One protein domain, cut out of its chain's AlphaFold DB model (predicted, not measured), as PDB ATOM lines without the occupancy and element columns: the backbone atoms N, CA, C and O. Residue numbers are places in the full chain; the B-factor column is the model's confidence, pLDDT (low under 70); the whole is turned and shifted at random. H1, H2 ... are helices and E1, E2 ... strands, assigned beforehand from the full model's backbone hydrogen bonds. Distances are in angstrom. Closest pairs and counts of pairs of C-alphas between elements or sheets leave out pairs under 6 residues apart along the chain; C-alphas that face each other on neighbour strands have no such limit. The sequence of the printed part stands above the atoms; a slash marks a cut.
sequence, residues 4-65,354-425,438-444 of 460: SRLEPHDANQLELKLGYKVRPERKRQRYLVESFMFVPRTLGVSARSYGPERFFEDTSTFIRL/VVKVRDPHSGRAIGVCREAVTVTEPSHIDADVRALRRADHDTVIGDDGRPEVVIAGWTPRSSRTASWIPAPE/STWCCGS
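Overview. This is residues 4 to 65, 354 to 425 and 438 to 444 of the 460 residues of an uncharacterized protein of Proteobacteria bacterium (UniProt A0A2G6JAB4). Two strongly twisted sheets of four strands each lie one over the other, only partly face to face: E1, E2, E8 and E4 in the first, and E3, E7, E6 and E5, clearly curled, in the second. The short helix H1 stands up from the second sheet over E6 and leads into E4 of the first; H2 and H3 lie towards one end, where residues 391 to 397 stick out, and the stretch 411 to 425 runs towards the other end. The printed part has 141 residues, with three named helices and eight named strands in the order E1 E2 E3 H1 E4 E5 E6 H2 H3 E7 E8; the sheets, in the orders E1 E2 E8 E4 and E3 E7 E6 E5, are antiparallel throughout. The class is mixed, helices and strands. The whole is loose, with a radius of gyration of the C-alphas of 18.0 A and spans of 62 by 30 by 26 A.

Along the chain. E1, residues 4 to 10, is 18.5 A long and begins at C-alpha 4 at (125.750, 38.652, 65.381). E2, residues 13 to 21, is 26.3 A long. E3, residues 34 to 40, is 19.8 A long. H1, residues 52 to 57, comes before E4, residues 59 to 65, which is 20.0 A long. After the first cut comes E5, residues 354 to 358. E6, residues 365 to 376, is the longest strand at 33.9 A; C-alpha 365 is at (103.408, 30.380, 72.926). H2, residues 383 to 391, is 12.2 A long, and H3 is residues 397 to 400. E7, residues 404 to 410, is 19.0 A long. After the second cut E8, residues 438 to 442, ends at C-alpha 442 at (116.198, 51.022, 62.541).

Arrangement. In the first sheet E1 and E2 form a hairpin, antiparallel at 154 degrees, with N 7 and O 15 at 2.9 A. E2 and E8 are antiparallel, with N 16 and O 440 at 2.9 A. E8 and E4 are antiparallel, with N 60 and O 441 at 2.9 A. E1 and E4 are the edge strands. In the second sheet E3 and E7 are antiparallel, with N 37 and O 407 at 2.9 A. E6 pairs in a staggered way: its residues 365 to 370 pair with E5, where N 357 and O 367 are 2.8 A apart, and its residues 372 to 376 pair with E7, where N 374 and O 408 are 2.8 A apart. E5 and E6 form a hairpin. H1 is on this sheet, over E6 at a height of 9.2 A, and stands up from it at 49 degrees; the closest C-alphas of H1 and E6 are those of Pro 52 and Val 373, 5.8 A apart. H2 only grazes this sheet, with its residues 385 to 389, and H3 is on neither sheet. Between the sheets, E6 and E8 are apart, and E4 and E5 are only just apart, at 8.0 A. In H1 and H2 every O i to N i+4 pair is within hydrogen-bond range; H3 is too short for such a pair, and its one O i to N i+3 pair is not within range.

Size, cuts and confidence. The two C-alphas farthest apart are those of Ile 397 and Glu 425, at 62.1 A. Residues 66 to 353 are not printed, and C-alphas 65 and 354 are 19.6 A apart across that cut. Residues 426 to 437 are not printed either, with 27.7 A between C-alphas 425 and 438. The links from E2 to E3 and from E3 to H1 are long. The mean pLDDT of the printed part is 72.7, and 38 residues are under 70: 392 to 403, 405, 408 to 425 and 438 to 444.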
ATOM      1  N   SER A   4     126.256  37.283  65.294       76.81
ATOM      2  CA  SER A   4     125.750  38.652  65.381       76.81
ATOM      3  C   SER A   4     126.311  39.422  64.201       76.81
ATOM      4  O   SER A   4     127.528  39.453  64.021       76.81
ATOM      5  N   ARG A   5     125.439  40.018  63.390       81.06
ATOM      6  CA  ARG A   5     125.850  40.780  62.205       81.06
ATOM      7  C   ARG A   5     125.093  42.085  62.141       81.06
ATOM      8  O   ARG A   5     123.870  42.073  62.246       81.06
ATOM      9  N   LEU A   6     125.829  43.166  61.940       82.50
ATOM     10  CA  LEU A   6     125.287  44.474  61.617       82.50
ATOM     11  C   LEU A   6     125.586  44.742  60.142       82.50
ATOM     12  O   LEU A   6     126.744  44.701  59.732       82.50
ATOM     13  N   GLU A   7     124.547  44.958  59.346       83.69
ATOM     14  CA  GLU A   7     124.655  45.177  57.902       83.69
ATOM     15  C   GLU A   7     123.803  46.398  57.511       83.69
ATOM     16  O   GLU A   7     122.724  46.586  58.080       83.69
ATOM     17  N   PRO A   8     124.234  47.232  56.547       85.25
ATOM     18  CA  PRO A   8     123.340  48.218  55.950       85.25
ATOM     19  C   PRO A   8     122.214  47.483  55.211       85.25
ATOM     20  O   PRO A   8     122.477  46.606  54.384       85.25
ATOM     21  N   HIS A   9     120.961  47.811  55.529       78.75
ATOM     22  CA  HIS A   9     119.802  47.256  54.830       78.75
ATOM     23  C   HIS A   9     119.542  48.023  53.532       78.75
ATOM     24  O   HIS A   9     119.409  47.427  52.462       78.75
ATOM     25  N   ASP A  10     119.517  49.350  53.643       82.19
ATOM     26  CA  ASP A  10     119.424  50.313  52.552       82.19
ATOM     27  C   ASP A  10     120.135  51.622  52.952       82.19
ATOM     28  O   ASP A  10     120.873  51.657  53.937       82.19
ATOM     29  N   ALA A  11     119.948  52.696  52.178       82.44
ATOM     30  CA  ALA A  11     120.595  53.986  52.426       82.44
ATOM     31  C   ALA A  11     120.222  54.631  53.778       82.44
ATOM     32  O   ALA A  11     120.978  55.458  54.279       82.44
ATOM     33  N   ASN A  12     119.082  54.256  54.363       82.12
ATOM     34  CA  ASN A  12     118.501  54.877  55.554       82.12
ATOM     35  C   ASN A  12     118.244  53.880  56.697       82.12
ATOM     36  O   ASN A  12     117.723  54.280  57.739       82.12
ATOM     37  N   GLN A  13     118.563  52.598  56.507       83.25
ATOM     38  CA  GLN A  13     118.252  51.536  57.456       83.25
ATOM     39  C   GLN A  13     119.461  50.661  57.771       83.25
ATOM     40  O   GLN A  13     120.185  50.199  56.885       83.25
ATOM     41  N   LEU A  14     119.625  50.358  59.057       84.19
ATOM     42  CA  LEU A  14     120.598  49.387  59.558       84.19
ATOM     43  C   LEU A  14     119.878  48.122  60.021       84.19
ATOM     44  O   LEU A  14     118.877  48.217  60.729       84.19
ATOM     45  N   GLU A  15     120.407  46.952  59.652       85.69
ATOM     46  CA  GLU A  15     119.892  45.638  60.041       85.69
ATOM     47  C   GLU A  15     120.831  44.961  61.051       85.69
ATOM     48  O   GLU A  15     121.961  44.604  60.714       85.69
ATOM     49  N   LEU A  16     120.353  44.711  62.274       84.25
ATOM     50  CA  LEU A  16     121.051  43.874  63.259       84.25
ATOM     51  C   LEU A  16     120.433  42.472  63.300       84.25
ATOM     52  O   LEU A  16     119.279  42.305  63.692       84.25
ATOM     53  N   LYS A  17     121.219  41.456  62.931       86.50
ATOM     54  CA  LYS A  17     120.852  40.032  62.979       86.50
ATOM     55  C   LYS A  17     121.475  39.364  64.193       86.50
ATOM     56  O   LYS A  17     122.700  39.309  64.290       86.50
ATOM     57  N   LEU A  18     120.657  38.779  65.065       84.94
ATOM     58  CA  LEU A  18     121.121  38.038  66.243       84.94
ATOM     59  C   LEU A  18     120.693  36.573  66.182       84.94
ATOM     60  O   LEU A  18     119.504  36.265  66.153       84.94
ATOM     61  N   GLY A  19     121.665  35.662  66.204       85.19
ATOM     62  CA  GLY A  19     121.468  34.215  66.205       85.19
ATOM     63  C   GLY A  19     121.527  33.601  67.607       85.19
ATOM     64  O   GLY A  19     122.565  33.621  68.284       85.19
ATOM     65  N   TYR A  20     120.442  32.953  68.032       83.44
ATOM     66  CA  TYR A  20     120.349  32.232  69.309       83.44
ATOM     67  C   TYR A  20     120.407  30.720  69.093       83.44
ATOM     68  O   TYR A  20     119.660  30.203  68.276       83.44
ATOM     69  N   LYS A  21     121.242  29.980  69.839       81.00
ATOM     70  CA  LYS A  21     121.286  28.504  69.773       81.00
ATOM     71  C   LYS A  21     120.254  27.890  70.697       81.00
ATOM     72  O   LYS A  21     120.430  28.015  71.906       81.00
ATOM     73  N   VAL A  22     119.287  27.155  70.168       78.75
ATOM     74  CA  VAL A  22     118.346  26.376  70.976       78.75
ATOM     75  C   VAL A  22     118.950  25.000  71.271       78.75
ATOM     76  O   VAL A  22     119.389  24.294  70.369       78.75
ATOM     77  N   ARG A  23     119.019  24.634  72.555       78.62
ATOM     78  CA  ARG A  23     119.412  23.296  73.038       78.62
ATOM     79  C   ARG A  23     118.178  22.402  73.250       78.62
ATOM     80  O   ARG A  23     117.415  22.709  74.167       78.62
ATOM     81  N   PRO A  24     117.953  21.345  72.450       73.12
ATOM     82  CA  PRO A  24     116.745  20.519  72.546       73.12
ATOM     83  C   PRO A  24     116.552  19.851  73.914       73.12
ATOM     84  O   PRO A  24     115.425  19.653  74.354       73.12
ATOM     85  N   GLU A  25     117.641  19.562  74.631       82.62
ATOM     86  CA  GLU A  25     117.603  18.863  75.922       82.62
ATOM     87  C   GLU A  25     117.050  19.752  77.048       82.62
ATOM     88  O   GLU A  25     116.680  19.280  78.124       82.62
ATOM     89  N   ARG A  26     117.004  21.071  76.827       76.19
ATOM     90  CA  ARG A  26     116.566  22.043  77.827       76.19
ATOM     91  C   ARG A  26     115.176  22.554  77.506       76.19
ATOM     92  O   ARG A  26     115.009  23.401  76.630       76.19
ATOM     93  N   LYS A  27     114.214  22.172  78.354       77.31
ATOM     94  CA  LYS A  27     112.838  22.691  78.309       77.31
ATOM     95  C   LYS A  27     112.783  24.219  78.316       77.31
ATOM     96  O   LYS A  27     111.923  24.775  77.659       77.31
ATOM     97  N   ARG A  28     113.672  24.908  79.045       78.38
ATOM     98  CA  ARG A  28     113.699  26.379  79.150       78.38
ATOM     99  C   ARG A  28     115.109  26.919  78.974       78.38
ATOM    100  O   ARG A  28     116.053  26.408  79.575       78.38
ATOM    101  N   GLN A  29     115.240  27.985  78.189       80.88
ATOM    102  CA  GLN A  29     116.506  28.667  77.925       80.88
ATOM    103  C   GLN A  29     116.327  30.179  78.030       80.88
ATOM    104  O   GLN A  29     115.253  30.714  77.754       80.88
ATOM    105  N   ARG A  30     117.379  30.859  78.488       79.50
ATOM    106  CA  ARG A  30     117.394  32.304  78.708       79.50
ATOM    107  C   ARG A  30     118.626  32.886  78.037       79.50
ATOM    108  O   ARG A  30     119.716  32.338  78.182       79.50
ATOM    109  N   TYR A  31     118.423  33.996  77.346       82.06
ATOM    110  CA  TYR A  31     119.479  34.791  76.737       82.06
ATOM    111  C   TYR A  31     119.300  36.227  77.212       82.06
ATOM    112  O   TYR A  31     118.168  36.721  77.251       82.06
ATOM    113  N   LEU A  32     120.415  36.840  77.590       81.94
ATOM    114  CA  LEU A  32     120.554  38.269  77.814       81.94
ATOM    115  C   LEU A  32     121.339  38.812  76.626       81.94
ATOM    116  O   LEU A  32     122.361  38.226  76.259       81.94
ATOM    117  N   VAL A  33     120.819  39.865  76.008       81.75
ATOM    118  CA  VAL A  33     121.537  40.632  74.997       81.75
ATOM    119  C   VAL A  33     121.544  42.079  75.437       81.75
ATOM    120  O   VAL A  33     120.496  42.641  75.758       81.75
ATOM    121  N   GLU A  34     122.741  42.639  75.445       83.06
ATOM    122  CA  GLU A  34     123.003  44.047  75.692       83.06
ATOM    123  C   GLU A  34     123.636  44.594  74.417       83.06
ATOM    124  O   GLU A  34     124.507  43.963  73.815       83.06
ATOM    125  N   SER A  35     123.107  45.707  73.930       82.69
ATOM    126  CA  SER A  35     123.521  46.332  72.681       82.69
ATOM    127  C   SER A  35     123.725  47.814  72.931       82.69
ATOM    128  O   SER A  35     122.824  48.499  73.411       82.69
ATOM    129  N   PHE A  36     124.922  48.293  72.612       84.50
ATOM    130  CA  PHE A  36     125.334  49.673  72.827       84.50
ATOM    131  C   PHE A  36     125.615  50.307  71.470       84.50
ATOM    132  O   PHE A  36     126.517  49.871  70.755       84.50
ATOM    133  N   MET A  37     124.824  51.314  71.107       83.44
ATOM    134  CA  MET A  37     125.005  52.079  69.877       83.44
ATOM    135  C   MET A  37     125.523  53.470  70.225       83.44
ATOM    136  O   MET A  37     124.831  54.251  70.879       83.44
ATOM    137  N   PHE A  38     126.743  53.764  69.787       84.25
ATOM    138  CA  PHE A  38     127.403  55.050  69.976       84.25
ATOM    139  C   PHE A  38     127.055  55.966  68.801       84.25
ATOM    140  O   PHE A  38     127.367  55.654  67.652       84.25
ATOM    141  N   VAL A  39     126.354  57.065  69.082       83.56
ATOM    142  CA  VAL A  39     125.782  57.963  68.073       83.56
ATOM    143  C   VAL A  39     126.368  59.369  68.241       83.56
ATOM    144  O   VAL A  39     126.324  59.909  69.349       83.56
ATOM    145  N   PRO A  40     126.877  60.012  67.171       83.56
ATOM    146  CA  PRO A  40     127.353  61.391  67.242       83.56
ATOM    147  C   PRO A  40     126.269  62.368  67.715       83.56
ATOM    148  O   PRO A  40     125.138  62.346  67.221       83.56
ATOM    149  N   ARG A  41     126.614  63.293  68.622       80.75
ATOM    150  CA  ARG A  41     125.676  64.310  69.140       80.75
ATOM    151  C   ARG A  41     125.138  65.248  68.065       80.75
ATOM    152  O   ARG A  41     124.045  65.784  68.230       80.75
ATOM    153  N   THR A  42     125.858  65.411  66.956       81.75
ATOM    154  CA  THR A  42     125.417  66.194  65.789       81.75
ATOM    155  C   THR A  42     124.112  65.678  65.178       81.75
ATOM    156  O   THR A  42     123.402  66.450  64.545       81.75
ATOM    157  N   LEU A  43     123.744  64.414  65.423       82.12
ATOM    158  CA  LEU A  43     122.470  63.828  64.989       82.12
ATOM    159  C   LEU A  43     121.281  64.194  65.899       82.12
ATOM    160  O   LEU A  43     120.156  63.765  65.650       82.12
ATOM    161  N   GLY A  44     121.500  64.975  66.963       81.50
ATOM    162  CA  GLY A  44     120.430  65.489  67.823       81.50
ATOM    163  C   GLY A  44     119.734  64.430  68.688       81.50
ATOM    164  O   GLY A  44     118.620  64.655  69.174       81.50
ATOM    165  N   VAL A  45     120.367  63.270  68.891       83.75
ATOM    166  CA  VAL A  45     119.855  62.189  69.743       83.75
ATOM    167  C   VAL A  45     120.116  62.519  71.214       83.75
ATOM    168  O   VAL A  45     121.238  62.809  71.616       83.75
ATOM    169  N   SER A  46     119.067  62.481  72.031       82.88
ATOM    170  CA  SER A  46     119.137  62.676  73.481       82.88
ATOM    171  C   SER A  46     117.987  61.943  74.166       82.88
ATOM    172  O   SER A  46     116.972  61.661  73.531       82.88
ATOM    173  N   ALA A  47     118.081  61.731  75.480       79.12
ATOM    174  CA  ALA A  47     116.994  61.138  76.266       79.12
ATOM    175  C   ALA A  47     115.664  61.916  76.184       79.12
ATOM    176  O   ALA A  47     114.611  61.361  76.480       79.12
ATOM    177  N   ARG A  48     115.696  63.199  75.786       81.75
ATOM    178  CA  ARG A  48     114.492  64.022  75.579       81.75
ATOM    179  C   ARG A  48     113.944  63.932  74.155       81.75
ATOM    180  O   ARG A  48     112.735  63.946  73.979       81.75
ATOM    181  N   SER A  49     114.817  63.892  73.149       83.25
ATOM    182  CA  SER A  49     114.426  63.920  71.728       83.25
ATOM    183  C   SER A  49     114.190  62.529  71.130       83.25
ATOM    184  O   SER A  49     113.521  62.414  70.099       83.25
ATOM    185  N   TYR A  50     114.732  61.482  71.753       83.69
ATOM    186  CA  TYR A  50     114.706  60.105  71.269       83.69
ATOM    187  C   TYR A  50     114.557  59.125  72.445       83.69
ATOM    188  O   TYR A  50     115.496  58.435  72.832       83.69
ATOM    189  N   GLY A  51     113.384  59.144  73.082       82.06
ATOM    190  CA  GLY A  51     113.045  58.233  74.179       82.06
ATOM    191  C   GLY A  51     112.628  56.832  73.705       82.06
ATOM    192  O   GLY A  51     112.595  56.583  72.498       82.06
ATOM    193  N   PRO A  52     112.264  55.928  74.637       80.88
ATOM    194  CA  PRO A  52     111.872  54.555  74.320       80.88
ATOM    195  C   PRO A  52     110.753  54.446  73.284       80.88
ATOM    196  O   PRO A  52     110.916  53.724  72.310       80.88
ATOM    197  N   GLU A  53     109.663  55.202  73.439       82.69
ATOM    198  CA  GLU A  53     108.521  55.175  72.508       82.69
ATOM    199  C   GLU A  53     108.974  55.394  71.060       82.69
ATOM    200  O   GLU A  53     108.750  54.549  70.199       82.69
ATOM    201  N   ARG A  54     109.738  56.464  70.825       84.62
ATOM    202  CA  ARG A  54     110.256  56.793  69.497       84.62
ATOM    203  C   ARG A  54     111.264  55.767  68.976       84.62
ATOM    204  O   ARG A  54     111.275  55.474  67.788       84.62
ATOM    205  N   PHE A  55     112.102  55.208  69.851       85.56
ATOM    206  CA  PHE A  55     113.023  54.137  69.469       85.56
ATOM    207  C   PHE A  55     112.269  52.907  68.945       85.56
ATOM    208  O   PHE A  55     112.671  52.338  67.932       85.56
ATOM    209  N   PHE A  56     111.186  52.501  69.614       83.56
ATOM    210  CA  PHE A  56     110.390  51.342  69.208       83.56
ATOM    211  C   PHE A  56     109.462  51.635  68.016       83.56
ATOM    212  O   PHE A  56     109.170  50.713  67.265       83.56
ATOM    213  N   GLU A  57     109.060  52.889  67.780       85.75
ATOM    214  CA  GLU A  57     108.392  53.309  66.533       85.75
ATOM    215  C   GLU A  57     109.320  53.215  65.314       85.75
ATOM    216  O   GLU A  57     108.914  52.743  64.252       85.75
ATOM    217  N   ASP A  58     110.578  53.632  65.476       85.44
ATOM    218  CA  ASP A  58     111.592  53.616  64.416       85.44
ATOM    219  C   ASP A  58     112.264  52.223  64.267       85.44
ATOM    220  O   ASP A  58     113.110  52.038  63.386       85.44
ATOM    221  N   THR A  59     111.893  51.225  65.092       83.38
ATOM    222  CA  THR A  59     112.467  49.865  65.083       83.38
ATOM    223  C   THR A  59     111.446  48.796  64.696       83.38
ATOM    224  O   THR A  59     110.426  48.612  65.348       83.38
ATOM    225  N   SER A  60     111.772  47.985  63.689       84.06
ATOM    226  CA  SER A  60     111.016  46.766  63.361       84.06
ATOM    227  C   SER A  60     111.784  45.514  63.773       84.06
ATOM    228  O   SER A  60     112.900  45.300  63.292       84.06
ATOM    229  N   THR A  61     111.173  44.661  64.605       82.75
ATOM    230  CA  THR A  61     111.771  43.387  65.035       82.75
ATOM    231  C   THR A  61     111.051  42.201  64.407       82.75
ATOM    232  O   THR A  61     109.854  42.012  64.595       82.75
ATOM    233  N   PHE A  62     111.797  41.344  63.714       86.00
ATOM    234  CA  PHE A  62     111.276  40.088  63.167       86.00
ATOM    235  C   PHE A  62     111.965  38.903  63.813       86.00
ATOM    236  O   PHE A  62     113.194  38.857  63.853       86.00
ATOM    237  N   ILE A  63     111.191  37.916  64.258       87.12
ATOM    238  CA  ILE A  63     111.716  36.678  64.834       87.12
ATOM    239  C   ILE A  63     111.435  35.536  63.865       87.12
ATOM    240  O   ILE A  63     110.298  35.312  63.459       87.12
ATOM    241  N   ARG A  64     112.476  34.789  63.495       87.88
ATOM    242  CA  ARG A  64     112.333  33.604  62.643       87.88
ATOM    243  C   ARG A  64     113.152  32.426  63.135       87.88
ATOM    244  O   ARG A  64     114.225  32.599  63.719       87.88
ATOM    245  N   LEU A  65     112.685  31.231  62.816       87.19
ATOM    246  CA  LEU A  65     113.461  30.005  62.887       87.19
ATOM    247  C   LEU A  65     114.459  29.942  61.727       87.19
ATOM    248  O   LEU A  65     114.204  30.402  60.614       87.19
ATOM    249  N   VAL A 354     107.132  44.178  76.252       85.19
ATOM    250  CA  VAL A 354     107.117  42.721  76.335       85.19
ATOM    251  C   VAL A 354     106.583  42.178  75.018       85.19
ATOM    252  O   VAL A 354     105.450  42.445  74.642       85.19
ATOM    253  N   VAL A 355     107.401  41.386  74.330       85.19
ATOM    254  CA  VAL A 355     107.033  40.744  73.066       85.19
ATOM    255  C   VAL A 355     106.673  39.290  73.338       85.19
ATOM    256  O   VAL A 355     107.526  38.508  73.768       85.19
ATOM    257  N   LYS A 356     105.426  38.893  73.095       88.31
ATOM    258  CA  LYS A 356     105.007  37.486  73.155       88.31
ATOM    259  C   LYS A 356     105.229  36.848  71.790       88.31
ATOM    260  O   LYS A 356     104.744  37.345  70.783       88.31
ATOM    261  N   VAL A 357     105.982  35.751  71.769       87.94
ATOM    262  CA  VAL A 357     106.344  35.030  70.545       87.94
ATOM    263  C   VAL A 357     105.494  33.777  70.436       87.94
ATOM    264  O   VAL A 357     105.525  32.932  71.342       87.94
ATOM    265  N   ARG A 358     104.772  33.635  69.328       87.88
ATOM    266  CA  ARG A 358     103.871  32.512  69.060       87.88
ATOM    267  C   ARG A 358     104.221  31.826  67.749       87.88
ATOM    268  O   ARG A 358     104.791  32.424  66.841       87.88
ATOM    269  N   ASP A 359     103.901  30.542  67.682       84.56
ATOM    270  CA  ASP A 359     103.843  29.823  66.417       84.56
ATOM    271  C   ASP A 359     102.564  30.254  65.675       84.56
ATOM    272  O   ASP A 359     101.481  30.019  66.222       84.56
ATOM    273  N   PRO A 360     102.661  30.844  64.470       82.44
ATOM    274  CA  PRO A 360     101.496  31.308  63.717       82.44
ATOM    275  C   PRO A 360     100.486  30.199  63.417       82.44
ATOM    276  O   PRO A 360      99.297  30.458  63.262       82.44
ATOM    277  N   HIS A 361     100.952  28.950  63.318       75.38
ATOM    278  CA  HIS A 361     100.099  27.845  62.895       75.38
ATOM    279  C   HIS A 361      99.436  27.119  64.069       75.38
ATOM    280  O   HIS A 361      98.232  26.887  64.055       75.38
ATOM    281  N   SER A 362     100.204  26.770  65.106       78.25
ATOM    282  CA  SER A 362      99.643  26.100  66.291       78.25
ATOM    283  C   SER A 362      99.055  27.070  67.323       78.25
ATOM    284  O   SER A 362      98.476  26.628  68.315       78.25
ATOM    285  N   GLY A 363      99.267  28.383  67.161       81.06
ATOM    286  CA  GLY A 363      98.913  29.418  68.143       81.06
ATOM    287  C   GLY A 363      99.706  29.321  69.452       81.06
ATOM    288  O   GLY A 363      99.486  30.079  70.408       81.06
ATOM    289  N   ARG A 364     100.640  28.369  69.537       83.00
ATOM    290  CA  ARG A 364     101.323  28.056  70.779       83.00
ATOM    291  C   ARG A 364     102.348  29.125  71.117       83.00
ATOM    292  O   ARG A 364     103.181  29.497  70.297       83.00
ATOM    293  N   ALA A 365     102.357  29.535  72.382       84.06
ATOM    294  CA  ALA A 365     103.408  30.380  72.926       84.06
ATOM    295  C   ALA A 365     104.775  29.669  72.883       84.06
ATOM    296  O   ALA A 365     104.996  28.658  73.558       84.06
ATOM    297  N   ILE A 366     105.699  30.230  72.105       84.38
ATOM    298  CA  ILE A 366     107.093  29.786  71.994       84.38
ATOM    299  C   ILE A 366     107.926  30.440  73.095       84.38
ATOM    300  O   ILE A 366     108.771  29.793  73.720       84.38
ATOM    301  N   GLY A 367     107.695  31.726  73.364       85.00
ATOM    302  CA  GLY A 367     108.468  32.451  74.359       85.00
ATOM    303  C   GLY A 367     108.050  33.901  74.533       85.00
ATOM    304  O   GLY A 367     107.063  34.363  73.981       85.00
ATOM    305  N   VAL A 368     108.829  34.613  75.343       85.69
ATOM    306  CA  VAL A 368     108.626  36.033  75.642       85.69
ATOM    307  C   VAL A 368     109.965  36.751  75.501       85.69
ATOM    308  O   VAL A 368     110.985  36.236  75.969       85.69
ATOM    309  N   CYS A 369     109.986  37.908  74.853       84.50
ATOM    310  CA  CYS A 369     111.074  38.878  74.892       84.50
ATOM    311  C   CYS A 369     110.667  40.033  75.807       84.50
ATOM    312  O   CYS A 369     109.497  40.381  75.885       84.50
ATOM    313  N   ARG A 370     111.620  40.595  76.538       85.12
ATOM    314  CA  ARG A 370     111.400  41.768  77.386       85.12
ATOM    315  C   ARG A 370     112.455  42.766  76.995       85.12
ATOM    316  O   ARG A 370     113.615  42.430  77.157       85.12
ATOM    317  N   GLU A 371     112.083  43.915  76.480       84.44
ATOM    318  CA  GLU A 371     113.015  44.861  75.874       84.44
ATOM    319  C   GLU A 371     112.967  46.165  76.655       84.44
ATOM    320  O   GLU A 371     111.906  46.595  77.108       84.44
ATOM    321  N   ALA A 372     114.140  46.742  76.878       84.38
ATOM    322  CA  ALA A 372     114.307  48.042  77.492       84.38
ATOM    323  C   ALA A 372     115.369  48.817  76.720       84.38
ATOM    324  O   ALA A 372     116.344  48.232  76.234       84.38
ATOM    325  N   VAL A 373     115.186  50.126  76.617       84.19
ATOM    326  CA  VAL A 373     116.147  51.013  75.971       84.19
ATOM    327  C   VAL A 373     116.345  52.259  76.812       84.19
ATOM    328  O   VAL A 373     115.419  52.829  77.380       84.19
ATOM    329  N   THR A 374     117.587  52.701  76.920       83.44
ATOM    330  CA  THR A 374     117.930  53.944  77.599       83.44
ATOM    331  C   THR A 374     118.936  54.708  76.768       83.44
ATOM    332  O   THR A 374     119.919  54.154  76.284       83.44
ATOM    333  N   VAL A 375     118.700  56.007  76.630       83.12
ATOM    334  CA  VAL A 375     119.663  56.928  76.035       83.12
ATOM    335  C   VAL A 375     120.440  57.585  77.165       83.12
ATOM    336  O   VAL A 375     119.856  58.269  78.005       83.12
ATOM    337  N   THR A 376     121.747  57.348  77.204       83.44
ATOM    338  CA  THR A 376     122.633  57.808  78.274       83.44
ATOM    339  C   THR A 376     123.931  58.380  77.714       83.44
ATOM    340  O   THR A 376     124.224  58.288  76.521       83.44
ATOM    341  N   GLU A 377     124.712  59.010  78.581       80.25
ATOM    342  CA  GLU A 377     126.035  59.505  78.220       80.25
ATOM    343  C   GLU A 377     127.087  58.395  78.348       80.25
ATOM    344  O   GLU A 377     126.974  57.564  79.254       80.25
ATOM    345  N   PRO A 378     128.149  58.403  77.516       79.06
ATOM    346  CA  PRO A 378     129.213  57.397  77.575       79.06
ATOM    347  C   PRO A 378     129.837  57.220  78.970       79.06
ATOM    348  O   PRO A 378     130.255  56.125  79.335       79.06
ATOM    349  N   SER A 379     129.872  58.282  79.779       78.19
ATOM    350  CA  SER A 379     130.400  58.282  81.150       78.19
ATOM    351  C   SER A 379     129.640  57.360  82.112       78.19
ATOM    352  O   SER A 379     130.247  56.845  83.050       78.19
ATOM    353  N   HIS A 380     128.351  57.116  81.863       80.00
ATOM    354  CA  HIS A 380     127.462  56.329  82.724       80.00
ATOM    355  C   HIS A 380     127.414  54.836  82.359       80.00
ATOM    356  O   HIS A 380     126.625  54.093  82.937       80.00
ATOM    357  N   ILE A 381     128.217  54.404  81.388       83.00
ATOM    358  CA  ILE A 381     128.284  53.013  80.928       83.00
ATOM    359  C   ILE A 381     129.434  52.293  81.627       83.00
ATOM    360  O   ILE A 381     130.466  52.900  81.936       83.00
ATOM    361  N   ASP A 382     129.259  50.989  81.836       83.38
ATOM    362  CA  ASP A 382     130.258  50.093  82.409       83.38
ATOM    363  C   ASP A 382     131.630  50.219  81.729       83.38
ATOM    364  O   ASP A 382     131.757  50.371  80.508       83.38
ATOM    365  N   ALA A 383     132.681  50.134  82.549       83.06
ATOM    366  CA  ALA A 383     134.057  50.329  82.110       83.06
ATOM    367  C   ALA A 383     134.474  49.345  81.008       83.06
ATOM    368  O   ALA A 383     135.177  49.752  80.084       83.06
ATOM    369  N   ASP A 384     133.982  48.106  81.058       84.75
ATOM    370  CA  ASP A 384     134.288  47.055  80.084       84.75
ATOM    371  C   ASP A 384     133.778  47.412  78.679       84.75
ATOM    372  O   ASP A 384     134.487  47.245  77.688       84.75
ATOM    373  N   VAL A 385     132.574  47.983  78.578       83.56
ATOM    374  CA  VAL A 385     131.990  48.409  77.295       83.56
ATOM    375  C   VAL A 385     132.755  49.603  76.729       83.56
ATOM    376  O   VAL A 385     133.020  49.661  75.527       83.56
ATOM    377  N   ARG A 386     133.169  50.541  77.589       80.69
ATOM    378  CA  ARG A 386     134.025  51.661  77.170       80.69
ATOM    379  C   ARG A 386     135.392  51.178  76.696       80.69
ATOM    380  O   ARG A 386     135.898  51.695  75.707       80.69
ATOM    381  N   ALA A 387     135.973  50.188  77.370       82.19
ATOM    382  CA  ALA A 387     137.237  49.586  76.960       82.19
ATOM    383  C   ALA A 387     137.112  48.918  75.582       82.19
ATOM    384  O   ALA A 387     137.963  49.143  74.727       82.19
ATOM    385  N   LEU A 388     136.017  48.194  75.324       82.69
ATOM    386  CA  LEU A 388     135.728  47.618  74.005       82.69
ATOM    387  C   LEU A 388     135.570  48.691  72.918       82.69
ATOM    388  O   LEU A 388     136.131  48.544  71.837       82.69
ATOM    389  N   ARG A 389     134.866  49.796  73.200       77.69
ATOM    390  CA  ARG A 389     134.723  50.922  72.256       77.69
ATOM    391  C   ARG A 389     136.066  51.587  71.931       77.69
ATOM    392  O   ARG A 389     136.266  52.005  70.790       77.69
ATOM    393  N   ARG A 390     136.953  51.690  72.925       74.00
ATOM    394  CA  ARG A 390     138.304  52.260  72.797       74.00
ATOM    395  C   ARG A 390     139.290  51.321  72.116       74.00
ATOM    396  O   ARG A 390     140.205  51.804  71.474       74.00
ATOM    397  N   ALA A 391     139.094  50.007  72.191       72.94
ATOM    398  CA  ALA A 391     139.938  49.055  71.469       72.94
ATOM    399  C   ALA A 391     139.894  49.261  69.941       72.94
ATOM    400  O   ALA A 391     140.865  48.961  69.257       72.94
ATOM    401  N   ASP A 392     138.799  49.820  69.416       64.25
ATOM    402  CA  ASP A 392     138.691  50.200  68.005       64.25
ATOM    403  C   ASP A 392     139.384  51.542  67.681       64.25
ATOM    404  O   ASP A 392     139.519  51.868  66.501       64.25
ATOM    405  N   HIS A 393     139.733  52.387  68.666       62.38
ATOM    406  CA  HIS A 393     140.221  53.766  68.465       62.38
ATOM    407  C   HIS A 393     141.372  54.110  69.439       62.38
ATOM    408  O   HIS A 393     141.159  54.316  70.629       62.38
ATOM    409  N   ASP A 394     142.590  54.274  68.919       53.84
ATOM    410  CA  ASP A 394     143.838  54.287  69.706       53.84
ATOM    411  C   ASP A 394     144.155  55.558  70.533       53.84
ATOM    412  O   ASP A 394     145.254  55.680  71.070       53.84
ATOM    413  N   THR A 395     143.251  56.538  70.681       54.91
ATOM    414  CA  THR A 395     143.573  57.750  71.470       54.91
ATOM    415  C   THR A 395     142.406  58.322  72.272       54.91
ATOM    416  O   THR A 395     141.323  58.572  71.754       54.91
ATOM    417  N   VAL A 396     142.690  58.647  73.538       56.00
ATOM    418  CA  VAL A 396     141.809  59.388  74.464       56.00
ATOM    419  C   VAL A 396     141.441  60.780  73.917       56.00
ATOM    420  O   VAL A 396     140.373  61.297  74.215       56.00
ATOM    421  N   ILE A 397     142.289  61.356  73.058       53.41
ATOM    422  CA  ILE A 397     142.096  62.673  72.423       53.41
ATOM    423  C   ILE A 397     140.952  62.643  71.384       53.41
ATOM    424  O   ILE A 397     140.329  63.667  71.107       53.41
ATOM    425  N   GLY A 398     140.627  61.469  70.829       53.91
ATOM    426  CA  GLY A 398     139.508  61.303  69.898       53.91
ATOM    427  C   GLY A 398     138.123  61.437  70.547       53.91
ATOM    428  O   GLY A 398     137.189  61.851  69.858       53.91
ATOM    429  N   ASP A 399     138.003  61.137  71.848       56.09
ATOM    430  CA  ASP A 399     136.738  61.207  72.600       56.09
ATOM    431  C   ASP A 399     136.256  62.673  72.735       56.09
ATOM    432  O   ASP A 399     135.064  62.953  72.584       56.09
ATOM    433  N   ASP A 400     137.175  63.631  72.922       56.69
ATOM    434  CA  ASP A 400     136.854  65.066  73.043       56.69
ATOM    435  C   ASP A 400     136.492  65.713  71.692       56.69
ATOM    436  O   ASP A 400     135.689  66.646  71.627       56.69
ATOM    437  N   GLY A 401     137.038  65.195  70.586       56.47
ATOM    438  CA  GLY A 401     136.738  65.666  69.230       56.47
ATOM    439  C   GLY A 401     135.429  65.123  68.644       56.47
ATOM    440  O   GLY A 401     135.006  65.567  67.574       56.47
ATOM    441  N   ARG A 402     134.789  64.149  69.305       59.06
ATOM    442  CA  ARG A 402     133.575  63.469  68.827       59.06
ATOM    443  C   ARG A 402     132.601  63.248  69.981       59.06
ATOM    444  O   ARG A 402     132.506  62.142  70.506       59.06
ATOM    445  N   PRO A 403     131.826  64.270  70.371       69.62
ATOM    446  CA  PRO A 403     130.845  64.086  71.421       69.62
ATOM    447  C   PRO A 403     129.783  63.075  70.965       69.62
ATOM    448  O   PRO A 403     129.086  63.287  69.970       69.62
ATOM    449  N   GLU A 404     129.644  61.984  71.715       74.69
ATOM    450  CA  GLU A 404     128.698  60.897  71.450       74.69
ATOM    451  C   GLU A 404     127.600  60.840  72.528       74.69
ATOM    452  O   GLU A 404     127.751  61.317  73.662       74.69
ATOM    453  N   VAL A 405     126.467  60.258  72.150       69.75
ATOM    454  CA  VAL A 405     125.388  59.797  73.026       69.75
ATOM    455  C   VAL A 405     125.207  58.312  72.761       69.75
ATOM    456  O   VAL A 405     125.341  57.861  71.624       69.75
ATOM    457  N   VAL A 406     124.911  57.544  73.804       71.19
ATOM    458  CA  VAL A 406     124.787  56.096  73.679       71.19
ATOM    459  C   VAL A 406     123.350  55.670  73.864       71.19
ATOM    460  O   VAL A 406     122.711  55.982  74.869       71.19
ATOM    461  N   ILE A 407     122.857  54.915  72.893       73.19
ATOM    462  CA  ILE A 407     121.611  54.171  73.007       73.19
ATOM    463  C   ILE A 407     121.988  52.787  73.535       73.19
ATOM    464  O   ILE A 407     122.601  51.985  72.830       73.19
ATOM    465  N   ALA A 408     121.664  52.529  74.797       67.38
ATOM    466  CA  ALA A 408     121.851  51.243  75.449       67.38
ATOM    467  C   ALA A 408     120.519  50.486  75.437       67.38
ATOM    468  O   ALA A 408     119.588  50.834  76.162       67.38
ATOM    469  N   GLY A 409     120.422  49.461  74.595       59.81
ATOM    470  CA  GLY A 409     119.325  48.500  74.613       59.81
ATOM    471  C   GLY A 409     119.711  47.278  75.439       59.81
ATOM    472  O   GLY A 409     120.791  46.716  75.250       59.81
ATOM    473  N   TRP A 410     118.836  46.825  76.334       55.19
ATOM    474  CA  TRP A 410     119.030  45.561  77.042       55.19
ATOM    475  C   TRP A 410     117.728  44.779  77.198       55.19
ATOM    476  O   TRP A 410     116.622  45.311  77.207       55.19
ATOM    477  N   THR A 411     117.864  43.465  77.357       48.94
ATOM    478  CA  THR A 411     116.743  42.565  77.671       48.94
ATOM    479  C   THR A 411     116.733  42.301  79.187       48.94
ATOM    480  O   THR A 411     117.548  41.494  79.633       48.94
ATOM    481  N   PRO A 412     115.890  42.935  80.038       32.91
ATOM    482  CA  PRO A 412     116.002  42.777  81.490       32.91
ATOM    483  C   PRO A 412     115.946  41.314  81.947       32.91
ATOM    484  O   PRO A 412     115.170  40.485  81.458       32.91
ATOM    485  N   ARG A 413     116.796  41.003  82.931       31.44
ATOM    486  CA  ARG A 413     117.011  39.668  83.498       31.44
ATOM    487  C   ARG A 413     115.754  39.188  84.237       31.44
ATOM    488  O   ARG A 413     115.648  39.329  85.447       31.44
ATOM    489  N   SER A 414     114.794  38.579  83.541       27.80
ATOM    490  CA  SER A 414     113.728  37.804  84.193       27.80
ATOM    491  C   SER A 414     113.162  36.694  83.307       27.80
ATOM    492  O   SER A 414     113.178  36.741  82.079       27.80
ATOM    493  N   SER A 415     112.729  35.634  83.984       26.58
ATOM    494  CA  SER A 415     112.262  34.335  83.500       26.58
ATOM    495  C   SER A 415     111.612  34.310  82.113       26.58
ATOM    496  O   SER A 415     110.477  34.746  81.926       26.58
ATOM    497  N   ARG A 416     112.302  33.690  81.145       33.50
ATOM    498  CA  ARG A 416     111.637  33.098  79.979       33.50
ATOM    499  C   ARG A 416     111.216  31.678  80.324       33.50
ATOM    500  O   ARG A 416     112.038  30.802  80.602       33.50
ATOM    501  N   THR A 417     109.910  31.497  80.325       27.30
ATOM    502  CA  THR A 417     109.209  30.229  80.433       27.30
ATOM    503  C   THR A 417     108.832  29.837  79.008       27.30
ATOM    504  O   THR A 417     107.695  30.007  78.605       27.30
ATOM    505  N   ALA A 418     109.793  29.390  78.199       28.75
ATOM    506  CA  ALA A 418     109.446  28.700  76.960       28.75
ATOM    507  C   ALA A 418     108.986  27.298  77.370       28.75
ATOM    508  O   ALA A 418     109.806  26.480  77.769       28.75
ATOM    509  N   SER A 419     107.687  27.026  77.427       23.61
ATOM    510  CA  SER A 419     107.204  25.646  77.501       23.61
ATOM    511  C   SER A 419     107.160  25.097  76.079       23.61
ATOM    512  O   SER A 419     106.161  25.264  75.380       23.61
ATOM    513  N   TRP A 420     108.240  24.458  75.636       34.69
ATOM    514  CA  TRP A 420     108.248  23.740  74.358       34.69
ATOM    515  C   TRP A 420     107.265  22.554  74.366       34.69
ATOM    516  O   TRP A 420     106.965  21.997  75.427       34.69
ATOM    517  N   ILE A 421     106.702  22.275  73.180       29.70
ATOM    518  CA  ILE A 421     105.713  21.227  72.824       29.70
ATOM    519  C   ILE A 421     106.163  19.847  73.312       29.70
ATOM    520  O   ILE A 421     107.370  19.660  73.475       29.70
ATOM    521  N   PRO A 422     105.227  18.912  73.616       27.52
ATOM    522  CA  PRO A 422     105.569  17.546  73.990       27.52
ATOM    523  C   PRO A 422     106.469  16.897  72.940       27.52
ATOM    524  O   PRO A 422     106.665  17.437  71.854       27.52
ATOM    525  N   ALA A 423     107.025  15.749  73.318       23.34
ATOM    526  CA  ALA A 423     107.878  14.905  72.497       23.34
ATOM    527  C   ALA A 423     107.493  14.915  71.003       23.34
ATOM    528  O   ALA A 423     106.301  14.963  70.693       23.34
ATOM    529  N   PRO A 424     108.484  14.844  70.095       25.20
ATOM    530  CA  PRO A 424     108.208  14.728  68.671       25.20
ATOM    531  C   PRO A 424     107.185  13.610  68.447       25.20
ATOM    532  O   PRO A 424     107.373  12.489  68.934       25.20
ATOM    533  N   GLU A 425     106.120  13.901  67.696       27.73
ATOM    534  CA  GLU A 425     105.497  12.846  66.902       27.73
ATOM    535  C   GLU A 425     106.628  12.132  66.158       27.73
ATOM    536  O   GLU A 425     107.575  12.770  65.688       27.73
ATOM    537  N   SER A 438     116.720  37.084  65.300       53.12
ATOM    538  CA  SER A 438     116.029  38.372  65.346       53.12
ATOM    539  C   SER A 438     116.701  39.350  64.388       53.12
ATOM    540  O   SER A 438     117.926  39.441  64.372       53.12
ATOM    541  N   THR A 439     115.899  40.039  63.583       58.50
ATOM    542  CA  THR A 439     116.325  41.156  62.733       58.50
ATOM    543  C   THR A 439     115.752  42.434  63.325       58.50
ATOM    544  O   THR A 439     114.541  42.479  63.517       58.50
ATOM    545  N   TRP A 440     116.595  43.431  63.590       58.88
ATOM    546  CA  TRP A 440     116.184  44.779  63.995       58.88
ATOM    547  C   TRP A 440     116.505  45.735  62.851       58.88
ATOM    548  O   TRP A 440     117.682  45.881  62.519       58.88
ATOM    549  N   CYS A 441     115.488  46.352  62.253       58.16
ATOM    550  CA  CYS A 441     115.668  47.432  61.280       58.16
ATOM    551  C   CYS A 441     115.365  48.769  61.952       58.16
ATOM    552  O   CYS A 441     114.237  48.959  62.400       58.16
ATOM    553  N   CYS A 442     116.352  49.664  62.013       59.53
ATOM    554  CA  CYS A 442     116.198  51.022  62.541       59.53
ATOM    555  C   CYS A 442     116.160  52.025  61.381       59.53
ATOM    556  O   CYS A 442     117.081  52.010  60.561       59.53
ATOM    557  N   GLY A 443     115.137  52.881  61.305       51.12
ATOM    558  CA  GLY A 443     115.034  53.935  60.290       51.12
ATOM    559  C   GLY A 443     114.147  55.090  60.745       51.12
ATOM    560  O   GLY A 443     113.128  54.869  61.384       51.12
ATOM    561  N   SER A 444     114.514  56.334  60.417       42.78
ATOM    562  CA  SER A 444     113.730  57.500  60.840       42.78
ATOM    563  C   SER A 444     112.428  57.619  60.040       42.78
ATOM    564  O   SER A 444     112.473  57.842  58.827       42.78
TER     565      SER A 444